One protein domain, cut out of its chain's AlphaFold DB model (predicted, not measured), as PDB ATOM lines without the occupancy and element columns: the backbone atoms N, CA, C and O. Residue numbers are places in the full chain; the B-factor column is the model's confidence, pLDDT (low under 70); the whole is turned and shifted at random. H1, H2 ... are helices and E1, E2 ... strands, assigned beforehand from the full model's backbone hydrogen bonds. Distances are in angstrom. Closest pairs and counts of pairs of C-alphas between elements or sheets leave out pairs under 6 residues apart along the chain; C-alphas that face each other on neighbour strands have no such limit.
ATOM      1  N   LEU A   9      14.811  31.217  28.502       97.31
ATOM      2  CA  LEU A   9      15.346  32.422  29.119       97.31
ATOM      3  C   LEU A   9      16.869  32.426  29.013       97.31
ATOM      4  O   LEU A   9      17.509  31.410  29.282       97.31
ATOM      5  N   GLY A  10      17.446  33.564  28.628       97.81
ATOM      6  CA  GLY A  10      18.892  33.687  28.454       97.81
ATOM      7  C   GLY A  10      19.345  35.089  28.050       97.81
ATOM      8  O   GLY A  10      18.653  36.078  28.305       97.81
ATOM      9  N   HIS A  11      20.529  35.173  27.446       97.69
ATOM     10  CA  HIS A  11      21.145  36.425  27.014       97.69
ATOM     11  C   HIS A  11      21.753  36.272  25.618       97.69
ATOM     12  O   HIS A  11      22.748  35.569  25.459       97.69
ATOM     13  N   GLY A  12      21.181  36.940  24.619       95.75
ATOM     14  CA  GLY A  12      21.613  36.829  23.226       95.75
ATOM     15  C   GLY A  12      21.294  35.473  22.586       95.75
ATOM     16  O   GLY A  12      22.039  35.033  21.705       95.75
ATOM     17  N   LEU A  13      20.186  34.839  22.992       96.06
ATOM     18  CA  LEU A  13      19.778  33.485  22.591       96.06
ATOM     19  C   LEU A  13      19.570  33.330  21.083       96.06
ATOM     20  O   LEU A  13      19.593  32.214  20.574       96.06
ATOM     21  N   GLU A  14      19.392  34.426  20.351       93.69
ATOM     22  CA  GLU A  14      19.385  34.443  18.886       93.69
ATOM     23  C   GLU A  14      20.564  33.651  18.288       93.69
ATOM     24  O   GLU A  14      20.383  32.862  17.355       93.69
ATOM     25  N   ASN A  15      21.770  33.832  18.837       91.94
ATOM     26  CA  ASN A  15      22.969  33.154  18.352       91.94
ATOM     27  C   ASN A  15      22.942  31.659  18.680       91.94
ATOM     28  O   ASN A  15      23.222  30.834  17.806       91.94
ATOM     29  N   ASP A  16      22.560  31.310  19.908       94.56
ATOM     30  CA  ASP A  16      22.471  29.926  20.370       94.56
ATOM     31  C   ASP A  16      21.409  29.142  19.593       94.56
ATOM     32  O   ASP A  16      21.679  28.061  19.068       94.56
ATOM     33  N   LEU A  17      20.212  29.710  19.438       95.69
ATOM     34  CA  LEU A  17      19.107  29.096  18.701       95.69
ATOM     35  C   LEU A  17      19.451  28.916  17.220       95.69
ATOM     36  O   LEU A  17      19.147  27.867  16.644       95.69
ATOM     37  N   ARG A  18      20.155  29.884  16.612       96.56
ATOM     38  CA  ARG A  18      20.663  29.749  15.239       96.56
ATOM     39  C   ARG A  18      21.676  28.611  15.126       96.56
ATOM     40  O   ARG A  18      21.576  27.813  14.194       96.56
ATOM     41  N   ALA A  19      22.622  28.512  16.060       97.12
ATOM     42  CA  ALA A  19      23.620  27.443  16.072       97.12
ATOM     43  C   ALA A  19      22.978  26.056  16.257       97.12
ATOM     44  O   ALA A  19      23.351  25.102  15.571       97.12
ATOM     45  N   LEU A  20      21.965  25.962  17.124       95.75
ATOM     46  CA  LEU A  20      21.210  24.736  17.390       95.75
ATOM     47  C   LEU A  20      20.154  24.414  16.320       95.75
ATOM     48  O   LEU A  20      19.609  23.312  16.324       95.75
ATOM     49  N   ARG A  21      19.875  25.344  15.395       96.50
ATOM     50  CA  ARG A  21      18.816  25.247  14.372       96.50
ATOM     51  C   ARG A  21      17.425  25.028  14.978       96.50
ATOM     52  O   ARG A  21      16.616  24.273  14.441       96.50
ATOM     53  N   ILE A  22      17.157  25.696  16.096       95.00
ATOM     54  CA  ILE A  22      15.873  25.650  16.796       95.00
ATOM     55  C   ILE A  22      15.117  26.947  16.512       95.00
ATOM     56  O   ILE A  22      15.661  28.037  16.669       95.00
ATOM     57  N   VAL A  23      13.847  26.823  16.129       94.81
ATOM     58  CA  VAL A  23      12.902  27.944  16.082       94.81
ATOM     59  C   VAL A  23      11.957  27.791  17.262       94.81
ATOM     60  O   VAL A  23      11.287  26.768  17.386       94.81
ATOM     61  N   HIS A  24      11.927  28.794  18.132       96.19
ATOM     62  CA  HIS A  24      11.097  28.794  19.327       96.19
ATOM     63  C   HIS A  24      10.551  30.197  19.581       96.19
ATOM     64  O   HIS A  24      11.316  31.155  19.597       96.19
ATOM     65  N   GLU A  25       9.234  30.320  19.742       94.94
ATOM     66  CA  GLU A  25       8.549  31.622  19.823       94.94
ATOM     67  C   GLU A  25       8.551  32.199  21.244       94.94
ATOM     68  O   GLU A  25       8.584  33.413  21.432       94.94
ATOM     69  N   ASN A  26       8.554  31.330  22.258       96.38
ATOM     70  CA  ASN A  26       8.456  31.726  23.659       96.38
ATOM     71  C   ASN A  26       9.853  31.947  24.250       96.38
ATOM     72  O   ASN A  26      10.388  31.084  24.951       96.38
ATOM     73  N   VAL A  27      10.456  33.098  23.940       97.00
ATOM     74  CA  VAL A  27      11.810  33.470  24.379       97.00
ATOM     75  C   VAL A  27      11.788  34.768  25.187       97.00
ATOM     76  O   VAL A  27      11.208  35.765  24.766       97.00
ATOM     77  N   ILE A  28      12.460  34.758  26.336       97.38
ATOM     78  CA  ILE A  28      12.793  35.944  27.125       97.38
ATOM     79  C   ILE A  28      14.303  36.160  27.021       97.38
ATOM     80  O   ILE A  28      15.092  35.433  27.628       97.38
ATOM     81  N   ASP A  29      14.704  37.173  26.256       97.06
ATOM     82  CA  ASP A  29      16.108  37.531  26.081       97.06
ATOM     83  C   ASP A  29      16.465  38.777  26.900       97.06
ATOM     84  O   ASP A  29      15.961  39.882  26.674       97.06
ATOM     85  N   THR A  30      17.369  38.613  27.864       97.81
ATOM     86  CA  THR A  30      17.844  39.724  28.697       97.81
ATOM     87  C   THR A  30      18.616  40.779  27.902       97.81
ATOM     88  O   THR A  30      18.640  41.936  28.314       97.81
ATOM     89  N   ALA A  31      19.218  40.445  26.757       96.62
ATOM     90  CA  ALA A  31      19.869  41.443  25.907       96.62
ATOM     91  C   ALA A  31      18.856  42.433  25.299       96.62
ATOM     92  O   ALA A  31      19.189  43.604  25.112       96.62
ATOM     93  N   ASP A  32      17.619  41.988  25.065       95.06
ATOM     94  CA  ASP A  32      16.536  42.822  24.534       95.06
ATOM     95  C   ASP A  32      15.756  43.537  25.654       95.06
ATOM     96  O   ASP A  32      15.346  44.687  25.496       95.06
ATOM     97  N   MET A  33      15.605  42.910  26.831       96.44
ATOM     98  CA  MET A  33      14.959  43.537  28.002       96.44
ATOM     99  C   MET A  33      15.733  44.741  28.567       96.44
ATOM    100  O   MET A  33      15.155  45.602  29.248       96.44
ATOM    101  N   PHE A  34      17.040  44.801  28.307       96.88
ATOM    102  CA  PHE A  34      17.933  45.874  28.735       96.88
ATOM    103  C   PHE A  34      18.574  46.547  27.509       96.88
ATOM    104  O   PHE A  34      19.762  46.343  27.246       96.88
ATOM    105  N   PRO A  35      17.808  47.364  26.759       95.69
ATOM    106  CA  PRO A  35      18.279  47.935  25.506       95.69
ATOM    107  C   PRO A  35      19.463  48.877  25.729       95.69
ATOM    108  O   PRO A  35      19.501  49.667  26.678       95.69
ATOM    109  N   HIS A  36      20.430  48.816  24.816       96.88
ATOM    110  CA  HIS A  36      21.545  49.751  24.796       96.88
ATOM    111  C   HIS A  36      21.057  51.150  24.400       96.88
ATOM    112  O   HIS A  36      20.279  51.298  23.463       96.88
ATOM    113  N   HIS A  37      21.556  52.197  25.061       96.12
ATOM    114  CA  HIS A  37      21.171  53.589  24.773       96.12
ATOM    115  C   HIS A  37      21.454  54.050  23.327       96.12
ATOM    116  O   HIS A  37      20.791  54.954  22.837       96.12
ATOM    117  N   LEU A  38      22.415  53.422  22.641       96.69
ATOM    118  CA  LEU A  38      22.713  53.680  21.222       96.69
ATOM    119  C   LEU A  38      21.832  52.874  20.249       96.69
ATOM    120  O   LEU A  38      21.986  53.015  19.041       96.69
ATOM    121  N   GLY A  39      20.933  52.029  20.757       94.38
ATOM    122  CA  GLY A  39      20.123  51.126  19.943       94.38
ATOM    123  C   GLY A  39      20.923  49.989  19.299       94.38
ATOM    124  O   GLY A  39      22.113  49.798  19.560       94.38
ATOM    125  N   LEU A  40      20.241  49.211  18.453       89.75
ATOM    126  CA  LEU A  40      20.855  48.125  17.687       89.75
ATOM    127  C   LEU A  40      21.927  48.670  16.720       89.75
ATOM    128  O   LEU A  40      21.748  49.755  16.168       89.75
ATOM    129  N   PRO A  41      23.028  47.930  16.483       92.06
ATOM    130  CA  PRO A  41      23.291  46.548  16.910       92.06
ATOM    131  C   PRO A  41      23.942  46.421  18.301       92.06
ATOM    132  O   PRO A  41      24.311  45.319  18.704       92.06
ATOM    133  N   TYR A  42      24.121  47.522  19.036       95.75
ATOM    134  CA  TYR A  42      24.787  47.494  20.335       95.75
ATOM    135  C   TYR A  42      23.897  46.829  21.393       95.75
ATOM    136  O   TYR A  42      22.717  47.149  21.531       95.75
ATOM    137  N   ARG A  43      24.479  45.911  22.168       96.62
ATOM    138  CA  ARG A  43      23.840  45.211  23.291       96.62
ATOM    139  C   ARG A  43      24.764  45.294  24.505       96.62
ATOM    140  O   ARG A  43      25.987  45.267  24.354       96.62
ATOM    141  N   TYR A  44      24.203  45.422  25.707       97.62
ATOM    142  CA  TYR A  44      25.000  45.305  26.931       97.62
ATOM    143  C   TYR A  44      25.388  43.847  27.159       97.62
ATOM    144  O   TYR A  44      24.576  42.960  26.926       97.62
ATOM    145  N   SER A  45      26.605  43.593  27.645       96.81
ATOM    146  CA  SER A  45      27.003  42.239  28.034       96.81
ATOM    147  C   SER A  45      26.300  41.802  29.320       96.81
ATOM    148  O   SER A  45      26.057  42.623  30.211       96.81
ATOM    149  N   LEU A  46      26.064  40.493  29.467       97.50
ATOM    150  CA  LEU A  46      25.521  39.909  30.698       97.50
ATOM    151  C   LEU A  46      26.322  40.342  31.935       97.50
ATOM    152  O   LEU A  46      25.744  40.735  32.943       97.50
ATOM    153  N   LYS A  47      27.657  40.361  31.829       97.12
ATOM    154  CA  LYS A  47      28.566  40.809  32.893       97.12
ATOM    155  C   LYS A  47      28.320  42.258  33.320       97.12
ATOM    156  O   LYS A  47      28.316  42.550  34.515       97.12
ATOM    157  N   LEU A  48      28.102  43.165  32.363       97.44
ATOM    158  CA  LEU A  48      27.791  44.562  32.671       97.44
ATOM    159  C   LEU A  48      26.428  44.675  33.362       97.44
ATOM    160  O   LEU A  48      26.308  45.385  34.359       97.44
ATOM    161  N   LEU A  49      25.412  43.970  32.857       98.12
ATOM    162  CA  LEU A  49      24.072  43.980  33.447       98.12
ATOM    163  C   LEU A  49      24.085  43.421  34.876       98.12
ATOM    164  O   LEU A  49      23.540  44.054  35.779       98.12
ATOM    165  N   ALA A  50      24.771  42.299  35.102       98.00
ATOM    166  CA  ALA A  50      24.937  41.696  36.420       98.00
ATOM    167  C   ALA A  50      25.610  42.661  37.408       98.00
ATOM    168  O   ALA A  50      25.119  42.867  38.519       98.00
ATOM    169  N   SER A  51      26.687  43.324  36.983       97.81
ATOM    170  CA  SER A  51      27.380  44.307  37.818       97.81
ATOM    171  C   SER A  51      26.491  45.517  38.126       97.81
ATOM    172  O   SER A  51      26.415  45.952  39.275       97.81
ATOM    173  N   LYS A  52      25.770  46.028  37.123       97.31
ATOM    174  CA  LYS A  52      24.949  47.238  37.238       97.31
ATOM    175  C   LYS A  52      23.690  47.039  38.085       97.31
ATOM    176  O   LYS A  52      23.386  47.895  38.911       97.31
ATOM    177  N   TYR A  53      22.954  45.953  37.861       97.69
ATOM    178  CA  TYR A  53      21.629  45.742  38.457       97.69
ATOM    179  C   TYR A  53      21.660  44.808  39.667       97.69
ATOM    180  O   TYR A  53      20.938  45.036  40.635       97.69
ATOM    181  N   LEU A  54      22.530  43.795  39.651       97.19
ATOM    182  CA  LEU A  54      22.606  42.781  40.707       97.19
ATOM    183  C   LEU A  54      23.790  42.995  41.658       97.19
ATOM    184  O   LEU A  54      23.913  42.281  42.648       97.19
ATOM    185  N   LYS A  55      24.671  43.968  41.371       96.69
ATOM    186  CA  LYS A  55      25.933  44.196  42.104       96.69
ATOM    187  C   LYS A  55      26.802  42.930  42.171       96.69
ATOM    188  O   LYS A  55      27.543  42.730  43.131       96.69
ATOM    189  N   SER A  56      26.703  42.084  41.143       95.69
ATOM    190  CA  SER A  56      27.375  40.788  41.058       95.69
ATOM    191  C   SER A  56      28.477  40.807  39.998       95.69
ATOM    192  O   SER A  56      28.299  41.354  38.907       95.69
ATOM    193  N   PHE A  57      29.625  40.204  40.310       94.06
ATOM    194  CA  PHE A  57      30.758  40.065  39.393       94.06
ATOM    195  C   PHE A  57      30.855  38.617  38.912       94.06
ATOM    196  O   PHE A  57      31.379  37.753  39.612       94.06
ATOM    197  N   ILE A  58      30.356  38.365  37.705       94.69
ATOM    198  CA  ILE A  58      30.367  37.042  37.068       94.69
ATOM    199  C   ILE A  58      31.509  36.913  36.054       94.69
ATOM    200  O   ILE A  58      32.111  37.923  35.656       94.69
ATOM    201  N   GLN A  59      31.782  35.683  35.603       90.75
ATOM    202  CA  GLN A  59      32.739  35.404  34.519       90.75
ATOM    203  C   GLN A  59      34.120  36.040  34.789       90.75
ATOM    204  O   GLN A  59      34.664  36.804  33.982       90.75
ATOM    205  N   SER A  60      34.647  35.834  36.000       84.25
ATOM    206  CA  SER A  60      35.943  36.375  36.439       84.25
ATOM    207  C   SER A  60      37.133  35.542  35.959       84.25
ATOM    208  O   SER A  60      38.232  36.076  35.840       84.25
ATOM    209  N   SER A  61      36.916  34.264  35.654       84.81
ATOM    210  CA  SER A  61      37.919  33.362  35.090       84.81
ATOM    211  C   SER A  61      37.380  32.703  33.821       84.81
ATOM    212  O   SER A  61      37.486  33.271  32.737       84.81
ATOM    213  N   ALA A  62      36.767  31.532  33.955       87.12
ATOM    214  CA  ALA A  62      36.074  30.830  32.889       87.12
ATOM    215  C   ALA A  62      34.574  31.142  32.921       87.12
ATOM    216  O   ALA A  62      34.017  31.511  33.957       87.12
ATOM    217  N   HIS A  63      33.923  30.972  31.772       87.25
ATOM    218  CA  HIS A  63      32.470  31.010  31.692       87.25
ATOM    219  C   HIS A  63      31.880  29.741  32.309       87.25
ATOM    220  O   HIS A  63      32.342  28.635  32.027       87.25
ATOM    221  N   ASP A  64      30.840  29.915  33.120       93.50
ATOM    222  CA  ASP A  64      30.018  28.831  33.644       93.50
ATOM    223  C   ASP A  64      28.578  29.048  33.176       93.50
ATOM    224  O   ASP A  64      27.899  29.977  33.618       93.50
ATOM    225  N   SER A  65      28.094  28.168  32.293       93.31
ATOM    226  CA  SER A  65      26.730  28.235  31.757       93.31
ATOM    227  C   SER A  65      25.667  28.210  32.854       93.31
ATOM    228  O   SER A  65      24.602  28.804  32.685       93.31
ATOM    229  N   LYS A  66      25.940  27.547  33.987       95.56
ATOM    230  CA  LYS A  66      25.016  27.528  35.123       95.56
ATOM    231  C   LYS A  66      24.929  28.914  35.755       95.56
ATOM    232  O   LYS A  66      23.821  29.416  35.938       95.56
ATOM    233  N   GLN A  67      26.069  29.539  36.058       96.44
ATOM    234  CA  GLN A  67      26.117  30.911  36.575       96.44
ATOM    235  C   GLN A  67      25.410  31.886  35.628       96.44
ATOM    236  O   GLN A  67      24.611  32.706  36.083       96.44
ATOM    237  N   ASP A  68      25.651  31.768  34.325       96.25
ATOM    238  CA  ASP A  68      25.057  32.659  33.329       96.25
ATOM    239  C   ASP A  68      23.526  32.509  33.278       96.25
ATOM    240  O   ASP A  68      22.807  33.511  33.298       96.25
ATOM    241  N   ALA A  69      23.011  31.274  33.312       96.75
ATOM    242  CA  ALA A  69      21.574  31.002  33.330       96.75
ATOM    243  C   ALA A  69      20.880  31.556  34.590       96.75
ATOM    244  O   ALA A  69      19.833  32.200  34.482       96.75
ATOM    245  N   TYR A  70      21.472  31.366  35.777       97.69
ATOM    246  CA  TYR A  70      20.944  31.955  37.016       97.69
ATOM    247  C   TYR A  70      20.984  33.481  36.984       97.69
ATOM    248  O   TYR A  70      20.009  34.126  37.357       97.69
ATOM    249  N   THR A  71      22.074  34.057  36.477       98.19
ATOM    250  CA  THR A  71      22.204  35.513  36.362       98.19
ATOM    251  C   THR A  71      21.125  36.099  35.454       98.19
ATOM    252  O   THR A  71      20.539  37.132  35.774       98.19
ATOM    253  N   CYS A  72      20.804  35.427  34.343       98.19
ATOM    254  CA  CYS A  72      19.703  35.841  33.475       98.19
ATOM    255  C   CYS A  72      18.367  35.828  34.229       98.19
ATOM    256  O   CYS A  72      17.597  36.782  34.122       98.19
ATOM    257  N   LEU A  73      18.097  34.780  35.015       97.94
ATOM    258  CA  LEU A  73      16.864  34.670  35.796       97.94
ATOM    259  C   LEU A  73      16.743  35.810  36.818       97.94
ATOM    260  O   LEU A  73      15.686  36.433  36.923       97.94
ATOM    261  N   GLU A  74      17.828  36.119  37.529       98.19
ATOM    262  CA  GLU A  74      17.877  37.224  38.491       98.19
ATOM    263  C   GLU A  74      17.668  38.587  37.821       98.19
ATOM    264  O   GLU A  74      16.940  39.424  38.353       98.19
ATOM    265  N   LEU A  75      18.243  38.812  36.635       98.50
ATOM    266  CA  LEU A  75      18.022  40.041  35.867       98.50
ATOM    267  C   LEU A  75      16.562  40.199  35.435       98.50
ATOM    268  O   LEU A  75      16.016  41.301  35.532       98.50
ATOM    269  N   VAL A  76      15.919  39.120  34.981       98.12
ATOM    270  CA  VAL A  76      14.491  39.144  34.632       98.12
ATOM    271  C   VAL A  76      13.645  39.436  35.867       98.12
ATOM    272  O   VAL A  76      12.790  40.319  35.817       98.12
ATOM    273  N   ALA A  77      13.917  38.769  36.991       97.44
ATOM    274  CA  ALA A  77      13.220  39.033  38.248       97.44
ATOM    275  C   ALA A  77      13.394  40.494  38.694       97.44
ATOM    276  O   ALA A  77      12.410  41.153  39.019       97.44
ATOM    277  N   HIS A  78      14.617  41.029  38.633       97.00
ATOM    278  CA  HIS A  78      14.896  42.429  38.944       97.00
ATOM    279  C   HIS A  78      14.094  43.380  38.049       97.00
ATOM    280  O   HIS A  78      13.521  44.338  38.543       97.00
ATOM    281  N   LYS A  79      14.013  43.106  36.743       96.00
ATOM    282  CA  LYS A  79      13.304  43.959  35.780       96.00
ATOM    283  C   LYS A  79      11.781  43.952  35.946       96.00
ATOM    284  O   LYS A  79      11.136  44.910  35.535       96.00
ATOM    285  N   LEU A  80      11.214  42.853  36.445       95.31
ATOM    286  CA  LEU A  80       9.764  42.680  36.588       95.31
ATOM    287  C   LEU A  80       9.239  43.082  37.969       95.31
ATOM    288  O   LEU A  80       8.061  43.410  38.090       95.31
ATOM    289  N   LEU A  81      10.078  43.007  39.004       92.88
ATOM    290  CA  LEU A  81       9.677  43.247  40.395       92.88
ATOM    291  C   LEU A  81      10.102  44.619  40.935       92.88
ATOM    292  O   LEU A  81       9.617  45.010  41.997       92.88
ATOM    293  N   VAL A  82      11.004  45.320  40.242       76.94
ATOM    294  CA  VAL A  82      11.535  46.643  40.614       76.94
ATOM    295  C   VAL A  82      11.201  47.651  39.526       76.94
ATOM    296  O   VAL A  82      10.738  48.753  39.892       76.94
TER     297      VAL A  82
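What this domain is: This is residues 9 to 82 of the 82 residues of the protein "RNA exonuclease 3" of Zancudomyces culisetae (UniProt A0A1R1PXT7). One long helix, H4, has the shorter helix H3 crossing it at a slant and the one-turn helix H2 packed on its residues 72 to 79, while H1 is set away from these three helices and sticks out with its residues 15 to 20. Between H1 and the other helices lies a small patch of strand, where residues 9 to 10 run beside residues 28 to 29 of E1, and a long loop of residues 34 to 45 leads from H2 to H3. The printed part has 74 residues with four named helices and one named strand, in the order H1, E1, H2, H3, H4, and its class is mostly helix. The whole is compact, with a radius of gyration of the C-alphas of 12.4 A and spans of 34 by 28 by 24 A.

How they stand to each other: The longest helix, H4, residues 65 to 81, touches H3, residues 46 to 54. Their closest C-alphas, those of Ala 50 and Thr 71, are 6.8 A apart. The two run the same way at a steep tilt of 43 degrees. H4 also touches H2, residues 30 to 33, with its residues 72 to 79 alone; the closest C-alphas, those of Thr 30 and Cys 72, are 6.4 A apart. H2 and H3 are close but not clearly touching, with the closest C-alphas, those of Ala 31 and Leu 46, 7.6 A apart. The strand E1, residues 27 to 29, and H4 are near each other, with 5 pairs of C-alphas within 10 A. E1 pairs with no named strand, but its residues 28 to 29 pair with residues 9 to 10, parallel. H1, residues 13 to 20, touches no helix and is apart from H2, H3 and H4. The closest C-alphas of H1 and E1, those of Leu 13 and Asp 29, are 6.5 A apart. In H1, H3 and H4 every O i to N i+4 pair is within hydrogen-bond range; H2 is too short for such a pair.

Where its parts are: H4 measures 24.3 A from C-alpha 65 at (26.730, 28.235, 31.757) to C-alpha 81 at (9.677, 43.247, 40.395). H3 is 10.8 A long and H1 10.3 A, with C-alpha 13 of H1 at (19.778, 33.485, 22.591). H2 measures 4.8 A and E1 6.2 A.

The domain as a whole: The C-alphas of Arg 21 and Val 82, the two farthest apart, are 34.6 A from each other. The link from H2 to H3 is long, with 12 residues. Residues 15 to 21 and 61 to 66 stand free. The printed part has no cut; its mean pLDDT is 95.3, and no printed residue is under 70.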